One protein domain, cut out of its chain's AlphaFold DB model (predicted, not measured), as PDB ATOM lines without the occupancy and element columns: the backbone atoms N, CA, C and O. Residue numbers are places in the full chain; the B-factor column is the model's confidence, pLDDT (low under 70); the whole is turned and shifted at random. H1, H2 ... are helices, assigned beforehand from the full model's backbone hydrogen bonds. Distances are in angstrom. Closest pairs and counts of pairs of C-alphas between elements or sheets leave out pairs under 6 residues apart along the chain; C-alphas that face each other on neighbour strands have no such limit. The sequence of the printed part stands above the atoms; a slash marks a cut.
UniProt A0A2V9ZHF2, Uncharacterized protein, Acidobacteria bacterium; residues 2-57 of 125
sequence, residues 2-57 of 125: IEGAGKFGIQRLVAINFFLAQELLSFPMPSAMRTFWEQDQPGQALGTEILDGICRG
ATOM      1  N   ILE A   2      45.741 -15.787  17.220       55.44
ATOM      2  CA  ILE A   2      45.088 -15.114  18.368       55.44
ATOM      3  C   ILE A   2      45.982 -15.034  19.626       55.44
ATOM      4  O   ILE A   2      46.058 -13.978  20.250       55.44
ATOM      5  N   GLU A   3      46.750 -16.081  19.950       55.12
ATOM      6  CA  GLU A   3      47.683 -16.070  21.098       55.12
ATOM      7  C   GLU A   3      48.848 -15.075  20.942       55.12
ATOM      8  O   GLU A   3      49.364 -14.540  21.923       55.12
ATOM      9  N   GLY A   4      49.252 -14.778  19.703       61.50
ATOM     10  CA  GLY A   4      50.284 -13.779  19.421       61.50
ATOM     11  C   GLY A   4      49.801 -12.351  19.689       61.50
ATOM     12  O   GLY A   4      50.554 -11.537  20.219       61.50
ATOM     13  N   ALA A   5      48.531 -12.052  19.394       61.66
ATOM     14  CA  ALA A   5      47.964 -10.708  19.513       61.66
ATOM     15  C   ALA A   5      47.973 -10.177  20.959       61.66
ATOM     16  O   ALA A   5      48.253  -8.996  21.176       61.66
ATOM     17  N   GLY A   6      47.752 -11.050  21.950       62.69
ATOM     18  CA  GLY A   6      47.820 -10.692  23.374       62.69
ATOM     19  C   GLY A   6      49.221 -10.287  23.831       62.69
ATOM     20  O   GLY A   6      49.380  -9.338  24.605       62.69
ATOM     21  N   LYS A   7      50.265 -10.927  23.289       66.81
ATOM     22  CA  LYS A   7      51.661 -10.565  23.591       66.81
ATOM     23  C   LYS A   7      51.997  -9.150  23.109       66.81
ATOM     24  O   LYS A   7      52.711  -8.430  23.808       66.81
ATOM     25  N   PHE A   8      51.422  -8.733  21.979       70.94
ATOM     26  CA  PHE A   8      51.667  -7.430  21.356       70.94
ATOM     27  C   PHE A   8      50.656  -6.329  21.728       70.94
ATOM     28  O   PHE A   8      50.849  -5.192  21.311       70.94
ATOM     29  N   GLY A   9      49.613  -6.625  22.518       76.06
ATOM     30  CA  GLY A   9      48.612  -5.628  22.937       76.06
ATOM     31  C   GLY A   9      47.766  -5.078  21.780       76.06
ATOM     32  O   GLY A   9      47.452  -3.886  21.756       76.06
ATOM     33  N   ILE A  10      47.474  -5.935  20.794       83.00
ATOM     34  CA  ILE A  10      46.706  -5.604  19.579       83.00
ATOM     35  C   ILE A  10      45.388  -6.392  19.474       83.00
ATOM     36  O   ILE A  10      44.781  -6.428  18.407       83.00
ATOM     37  N   GLN A  11      44.948  -7.046  20.549       87.81
ATOM     38  CA  GLN A  11      43.730  -7.861  20.576       87.81
ATOM     39  C   GLN A  11      42.482  -7.054  20.213       87.81
ATOM     40  O   GLN A  11      41.724  -7.494  19.362       87.81
ATOM     41  N   ARG A  12      42.317  -5.843  20.747       89.50
ATOM     42  CA  ARG A  12      41.238  -4.898  20.437       89.50
ATOM     43  C   ARG A  12      41.211  -4.529  18.970       89.50
ATOM     44  O   ARG A  12      40.153  -4.558  18.357       89.50
ATOM     45  N   LEU A  13      42.365  -4.193  18.396       89.50
ATOM     46  CA  LEU A  13      42.451  -3.860  16.976       89.50
ATOM     47  C   LEU A  13      41.994  -5.048  16.121       89.50
ATOM     48  O   LEU A  13      41.236  -4.878  15.173       89.50
ATOM     49  N   VAL A  14      42.444  -6.254  16.461       90.44
ATOM     50  CA  VAL A  14      42.060  -7.471  15.742       90.44
ATOM     51  C   VAL A  14      40.575  -7.788  15.952       90.44
ATOM     52  O   VAL A  14      39.887  -8.101  14.985       90.44
ATOM     53  N   ALA A  15      40.059  -7.652  17.174       91.75
ATOM     54  CA  ALA A  15      38.658  -7.880  17.508       91.75
ATOM     55  C   ALA A  15      37.729  -6.925  16.754       91.75
ATOM     56  O   ALA A  15      36.765  -7.383  16.154       91.75
ATOM     57  N   ILE A  16      38.069  -5.631  16.701       93.44
ATOM     58  CA  ILE A  16      37.331  -4.632  15.915       93.44
ATOM     59  C   ILE A  16      37.330  -5.005  14.430       93.44
ATOM     60  O   ILE A  16      36.289  -4.924  13.794       93.44
ATOM     61  N   ASN A  17      38.455  -5.453  13.865       92.25
ATOM     62  CA  ASN A  17      38.485  -5.873  12.459       92.25
ATOM     63  C   ASN A  17      37.589  -7.089  12.191       92.25
ATOM     64  O   ASN A  17      36.893  -7.109  11.181       92.25
ATOM     65  N   PHE A  18      37.576  -8.086  13.082       93.94
ATOM     66  CA  PHE A  18      36.659  -9.222  12.950       93.94
ATOM     67  C   PHE A  18      35.201  -8.806  13.116       93.94
ATOM     68  O   PHE A  18      34.364  -9.282  12.358       93.94
ATOM     69  N   PHE A  19      34.908  -7.904  14.051       94.50
ATOM     70  CA  PHE A  19      33.579  -7.323  14.207       94.50
ATOM     71  C   PHE A  19      33.132  -6.624  12.916       94.50
ATOM     72  O   PHE A  19      32.083  -6.948  12.376       94.50
ATOM     73  N   LEU A  20      33.962  -5.744  12.350       93.88
ATOM     74  CA  LEU A  20      33.646  -5.054  11.096       93.88
ATOM     75  C   LEU A  20      33.495  -6.028   9.920       93.88
ATOM     76  O   LEU A  20      32.588  -5.867   9.112       93.88
ATOM     77  N   ALA A  21      34.350  -7.049   9.819       94.50
ATOM     78  CA  ALA A  21      34.229  -8.079   8.788       94.50
ATOM     79  C   ALA A  21      32.944  -8.906   8.949       94.50
ATOM     80  O   ALA A  21      32.335  -9.300   7.957       94.50
ATOM     81  N   GLN A  22      32.511  -9.152  10.184       94.25
ATOM     82  CA  GLN A  22      31.242  -9.813  10.450       94.25
ATOM     83  C   GLN A  22      30.064  -8.942  10.008       94.25
ATOM     84  O   GLN A  22      29.216  -9.422   9.263       94.25
ATOM     85  N   GLU A  23      30.035  -7.669  10.396       94.00
ATOM     86  CA  GLU A  23      28.917  -6.773  10.081       94.00
ATOM     87  C   GLU A  23      28.842  -6.416   8.589       94.00
ATOM     88  O   GLU A  23      27.760  -6.358   8.015       94.00
ATOM     89  N   LEU A  24      29.987  -6.208   7.934       92.88
ATOM     90  CA  LEU A  24      30.029  -5.765   6.537       92.88
ATOM     91  C   LEU A  24      30.053  -6.921   5.534       92.88
ATOM     92  O   LEU A  24      29.554  -6.777   4.422       92.88
ATOM     93  N   LEU A  25      30.668  -8.050   5.895       93.94
ATOM     94  CA  LEU A  25      30.942  -9.160   4.973       93.94
ATOM     95  C   LEU A  25      30.329 -10.487   5.439       93.94
ATOM     96  O   LEU A  25      30.560 -11.513   4.802       93.94
ATOM     97  N   SER A  26      29.574 -10.497   6.546       92.50
ATOM     98  CA  SER A  26      29.017 -11.718   7.154       92.50
ATOM     99  C   SER A  26      30.079 -12.775   7.488       92.50
ATOM    100  O   SER A  26      29.789 -13.972   7.543       92.50
ATOM    101  N   PHE A  27      31.327 -12.353   7.722       92.44
ATOM    102  CA  PHE A  27      32.411 -13.263   8.076       92.44
ATOM    103  C   PHE A  27      32.344 -13.644   9.566       92.44
ATOM    104  O   PHE A  27      32.317 -12.762  10.422       92.44
ATOM    105  N   PRO A  28      32.355 -14.937   9.929       89.25
ATOM    106  CA  PRO A  28      32.187 -15.339  11.318       89.25
ATOM    107  C   PRO A  28      33.396 -14.963  12.184       89.25
ATOM    108  O   PRO A  28      34.550 -15.260  11.867       89.25
ATOM    109  N   MET A  29      33.120 -14.372  13.346       90.31
ATOM    110  CA  MET A  29      34.134 -14.090  14.357       90.31
ATOM    111  C   MET A  29      34.570 -15.365  15.106       90.31
ATOM    112  O   MET A  29      33.713 -16.060  15.671       90.31
ATOM    113  N   PRO A  30      35.886 -15.660  15.189       89.75
ATOM    114  CA  PRO A  30      36.399 -16.800  15.948       89.75
ATOM    115  C   PRO A  30      36.006 -16.749  17.434       89.75
ATOM    116  O   PRO A  30      36.057 -15.685  18.055       89.75
ATOM    117  N   SER A  31      35.701 -17.905  18.034       86.50
ATOM    118  CA  SER A  31      35.240 -18.023  19.431       86.50
ATOM    119  C   SER A  31      36.187 -17.376  20.446       86.50
ATOM    120  O   SER A  31      35.745 -16.614  21.299       86.50
ATOM    121  N   ALA A  32      37.497 -17.588  20.305       84.44
ATOM    122  CA  ALA A  32      38.495 -16.987  21.190       84.44
ATOM    123  C   ALA A  32      38.505 -15.447  21.136       84.44
ATOM    124  O   ALA A  32      38.825 -14.797  22.129       84.44
ATOM    125  N   MET A  33      38.147 -14.850  19.993       86.75
ATOM    126  CA  MET A  33      38.031 -13.395  19.881       86.75
ATOM    127  C   MET A  33      36.687 -12.905  20.415       86.75
ATOM    128  O   MET A  33      36.632 -11.834  21.008       86.75
ATOM    129  N   ARG A  34      35.619 -13.689  20.239       89.75
ATOM    130  CA  ARG A  34      34.278 -13.374  20.742       89.75
ATOM    131  C   ARG A  34      34.283 -13.151  22.255       89.75
ATOM    132  O   ARG A  34      33.789 -12.128  22.706       89.75
ATOM    133  N   THR A  35      34.938 -14.030  23.014       89.69
ATOM    134  CA  THR A  35      35.063 -13.872  24.474       89.69
ATOM    135  C   THR A  35      35.773 -12.573  24.859       89.69
ATOM    136  O   THR A  35      35.340 -11.878  25.773       89.69
ATOM    137  N   PHE A  36      36.848 -12.212  24.150       89.38
ATOM    138  CA  PHE A  36      37.530 -10.933  24.369       89.38
ATOM    139  C   PHE A  36      36.621  -9.748  24.017       89.38
ATOM    140  O   PHE A  36      36.539  -8.780  24.769       89.38
ATOM    141  N   TRP A  37      35.928  -9.827  22.881       92.38
ATOM    142  CA  TRP A  37      35.044  -8.776  22.390       92.38
ATOM    143  C   TRP A  37      33.920  -8.469  23.366       92.38
ATOM    144  O   TRP A  37      33.722  -7.306  23.696       92.38
ATOM    145  N   GLU A  38      33.250  -9.496  23.890       91.69
ATOM    146  CA  GLU A  38      32.171  -9.366  24.876       91.69
ATOM    147  C   GLU A  38      32.625  -8.632  26.151       91.69
ATOM    148  O   GLU A  38      31.845  -7.899  26.762       91.69
ATOM    149  N   GLN A  39      33.903  -8.760  26.518       90.88
ATOM    150  CA  GLN A  39      34.494  -8.109  27.688       90.88
ATOM    151  C   GLN A  39      35.046  -6.700  27.391       90.88
ATOM    152  O   GLN A  39      35.151  -5.871  28.299       90.88
ATOM    153  N   ASP A  40      35.389  -6.387  26.138       90.94
ATOM    154  CA  ASP A  40      36.020  -5.121  25.749       90.94
ATOM    155  C   ASP A  40      34.997  -4.037  25.369       90.94
ATOM    156  O   ASP A  40      34.908  -3.611  24.216       90.94
ATOM    157  N   GLN A  41      34.264  -3.525  26.362       91.25
ATOM    158  CA  GLN A  41      33.287  -2.434  26.186       91.25
ATOM    159  C   GLN A  41      33.842  -1.216  25.406       91.25
ATOM    160  O   GLN A  41      33.179  -0.732  24.485       91.25
ATOM    161  N   PRO A  42      35.072  -0.719  25.675       89.12
ATOM    162  CA  PRO A  42      35.649   0.356  24.867       89.12
ATOM    163  C   PRO A  42      35.913  -0.034  23.407       89.12
ATOM    164  O   PRO A  42      35.864   0.832  22.536       89.12
ATOM    165  N   GLY A  43      36.244  -1.303  23.145       90.44
ATOM    166  CA  GLY A  43      36.426  -1.842  21.798       90.44
ATOM    167  C   GLY A  43      35.112  -1.920  21.027       90.44
ATOM    168  O   GLY A  43      35.075  -1.497  19.875       90.44
ATOM    169  N   GLN A  44      34.035  -2.348  21.691       93.44
ATOM    170  CA  GLN A  44      32.680  -2.370  21.129       93.44
ATOM    171  C   GLN A  44      32.228  -0.979  20.688       93.44
ATOM    172  O   GLN A  44      31.908  -0.783  19.519       93.44
ATOM    173  N   ALA A  45      32.315   0.013  21.581       91.88
ATOM    174  CA  ALA A  45      31.942   1.393  21.262       91.88
ATOM    175  C   ALA A  45      32.740   1.967  20.076       91.88
ATOM    176  O   ALA A  45      32.192   2.677  19.238       91.88
ATOM    177  N   LEU A  46      34.038   1.648  19.989       91.88
ATOM    178  CA  LEU A  46      34.879   2.041  18.856       91.88
ATOM    179  C   LEU A  46      34.487   1.334  17.560       91.88
ATOM    180  O   LEU A  46      34.493   1.966  16.510       91.88
ATOM    181  N   GLY A  47      34.184   0.037  17.620       92.69
ATOM    182  CA  GLY A  47      33.747  -0.727  16.458       92.69
ATOM    183  C   GLY A  47      32.474  -0.148  15.858       92.69
ATOM    184  O   GLY A  47      32.436   0.087  14.654       92.69
ATOM    185  N   THR A  48      31.478   0.162  16.692       93.25
ATOM    186  CA  THR A  48      30.229   0.802  16.255       93.25
ATOM    187  C   THR A  48      30.475   2.190  15.657       93.25
ATOM    188  O   THR A  48      29.957   2.490  14.589       93.25
ATOM    189  N   GLU A  49      31.317   3.017  16.289       92.19
ATOM    190  CA  GLU A  49      31.688   4.346  15.769       92.19
ATOM    191  C   GLU A  49      32.339   4.255  14.376       92.19
ATOM    192  O   GLU A  49      32.021   5.040  13.483       92.19
ATOM    193  N   ILE A  50      33.234   3.281  14.172       91.12
ATOM    194  CA  ILE A  50      33.891   3.054  12.878       91.12
ATOM    195  C   ILE A  50      32.892   2.530  11.844       91.12
ATOM    196  O   ILE A  50      32.908   2.997  10.706       91.12
ATOM    197  N   LEU A  51      32.027   1.587  12.224       93.75
ATOM    198  CA  LEU A  51      31.006   1.020  11.344       93.75
ATOM    199  C   LEU A  51      30.067   2.115  10.821       93.75
ATOM    200  O   LEU A  51      29.874   2.229   9.612       93.75
ATOM    201  N   ASP A  52      29.572   2.974  11.713       92.44
ATOM    202  CA  ASP A  52      28.737   4.122  11.355       92.44
ATOM    203  C   ASP A  52      29.462   5.080  10.401       92.44
ATOM    204  O   ASP A  52      28.875   5.548   9.424       92.44
ATOM    205  N   GLY A  53      30.744   5.362  10.658       89.88
ATOM    206  CA  GLY A  53      31.573   6.191   9.784       89.88
ATOM    207  C   GLY A  53      31.718   5.603   8.377       89.88
ATOM    208  O   GLY A  53      31.563   6.328   7.392       89.88
ATOM    209  N   ILE A  54      31.949   4.289   8.272       90.19
ATOM    210  CA  ILE A  54      32.038   3.570   6.991       90.19
ATOM    211  C   ILE A  54      30.704   3.646   6.241       90.19
ATOM    212  O   ILE A  54      30.684   4.038   5.075       90.19
ATOM    213  N   CYS A  55      29.586   3.337   6.905       90.81
ATOM    214  CA  CYS A  55      28.250   3.366   6.301       90.81
ATOM    215  C   CYS A  55      27.846   4.766   5.813       90.81
ATOM    216  O   CYS A  55      27.104   4.895   4.843       90.81
ATOM    217  N   ARG A  56      28.348   5.825   6.459       91.56
ATOM    218  CA  ARG A  56      28.125   7.224   6.058       91.56
ATOM    219  C   ARG A  56      29.104   7.723   4.991       91.56
ATOM    220  O   ARG A  56      29.009   8.884   4.601       91.56
ATOM    221  N   GLY A  57      30.047   6.892   4.543       86.88
ATOM    222  CA  GLY A  57      31.080   7.292   3.586       86.88
ATOM    223  C   GLY A  57      32.008   8.380   4.130       86.88
ATOM    224  O   GLY A  57      32.486   9.221   3.374       86.88
TER     225      GLY A  57
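What this domain is: This is residues 2 to 57 of the 125 residues of an uncharacterized protein of Acidobacteria bacterium (UniProt A0A2V9ZHF2). Two long helices, H2 and H4, pack slantwise on each other and run the same way, while the shorter H3 crosses the first residues of H2. Short H1 sits at one end of the length, before H2, and residues 26 to 30 lead back from the end of H2 to H3. The printed part has 56 residues with four named helices, H1 to H4 in order, and no named strand, in the class all helix. It is compact, with a radius of gyration of the C-alphas of 11.1 A, and elongated, spanning 34 by 21 by 17 A.

How they stand to each other: H1, residues 2 to 8, and H2, residues 11 to 25, only just touch, with 3 pairs of C-alphas within 8 A, and only at the corner; the closest C-alphas are Ala 5 and Gln 11, 5.2 A apart. H3, residues 31 to 39, touches residues 11 to 15 of H2 alone, about perpendicular at 74 degrees, with C-alphas 15 and 33 closest at 6.0 A. H4, residues 41 to 55, touches H2 at a steep tilt of 39 degrees, with C-alphas 16 and 47 closest at 5.3 A. H1 and H4 are apart. Every O i to N i+4 pair is within hydrogen-bond range in H2 and H4, against 3 of 5 in H3 and 1 of 3 in H1, where 3 of 4 O i to N i+3 pairs are.

Where its parts are: H1 begins at C-alpha 2, (45.088, -15.114, 18.368), and is 10.5 A long. H2 measures 20.2 A, H3 12.9 A and H4 21.3 A, ending at C-alpha 55, (28.250, 3.366, 6.301).

The domain as a whole: The C-alphas farthest apart, those of Lys 7 and Arg 56, are 34.3 A apart. The printed part has no cut, and its three links are tight. Mean pLDDT of the printed part is 87.1, with residues 2 to 7 under 70.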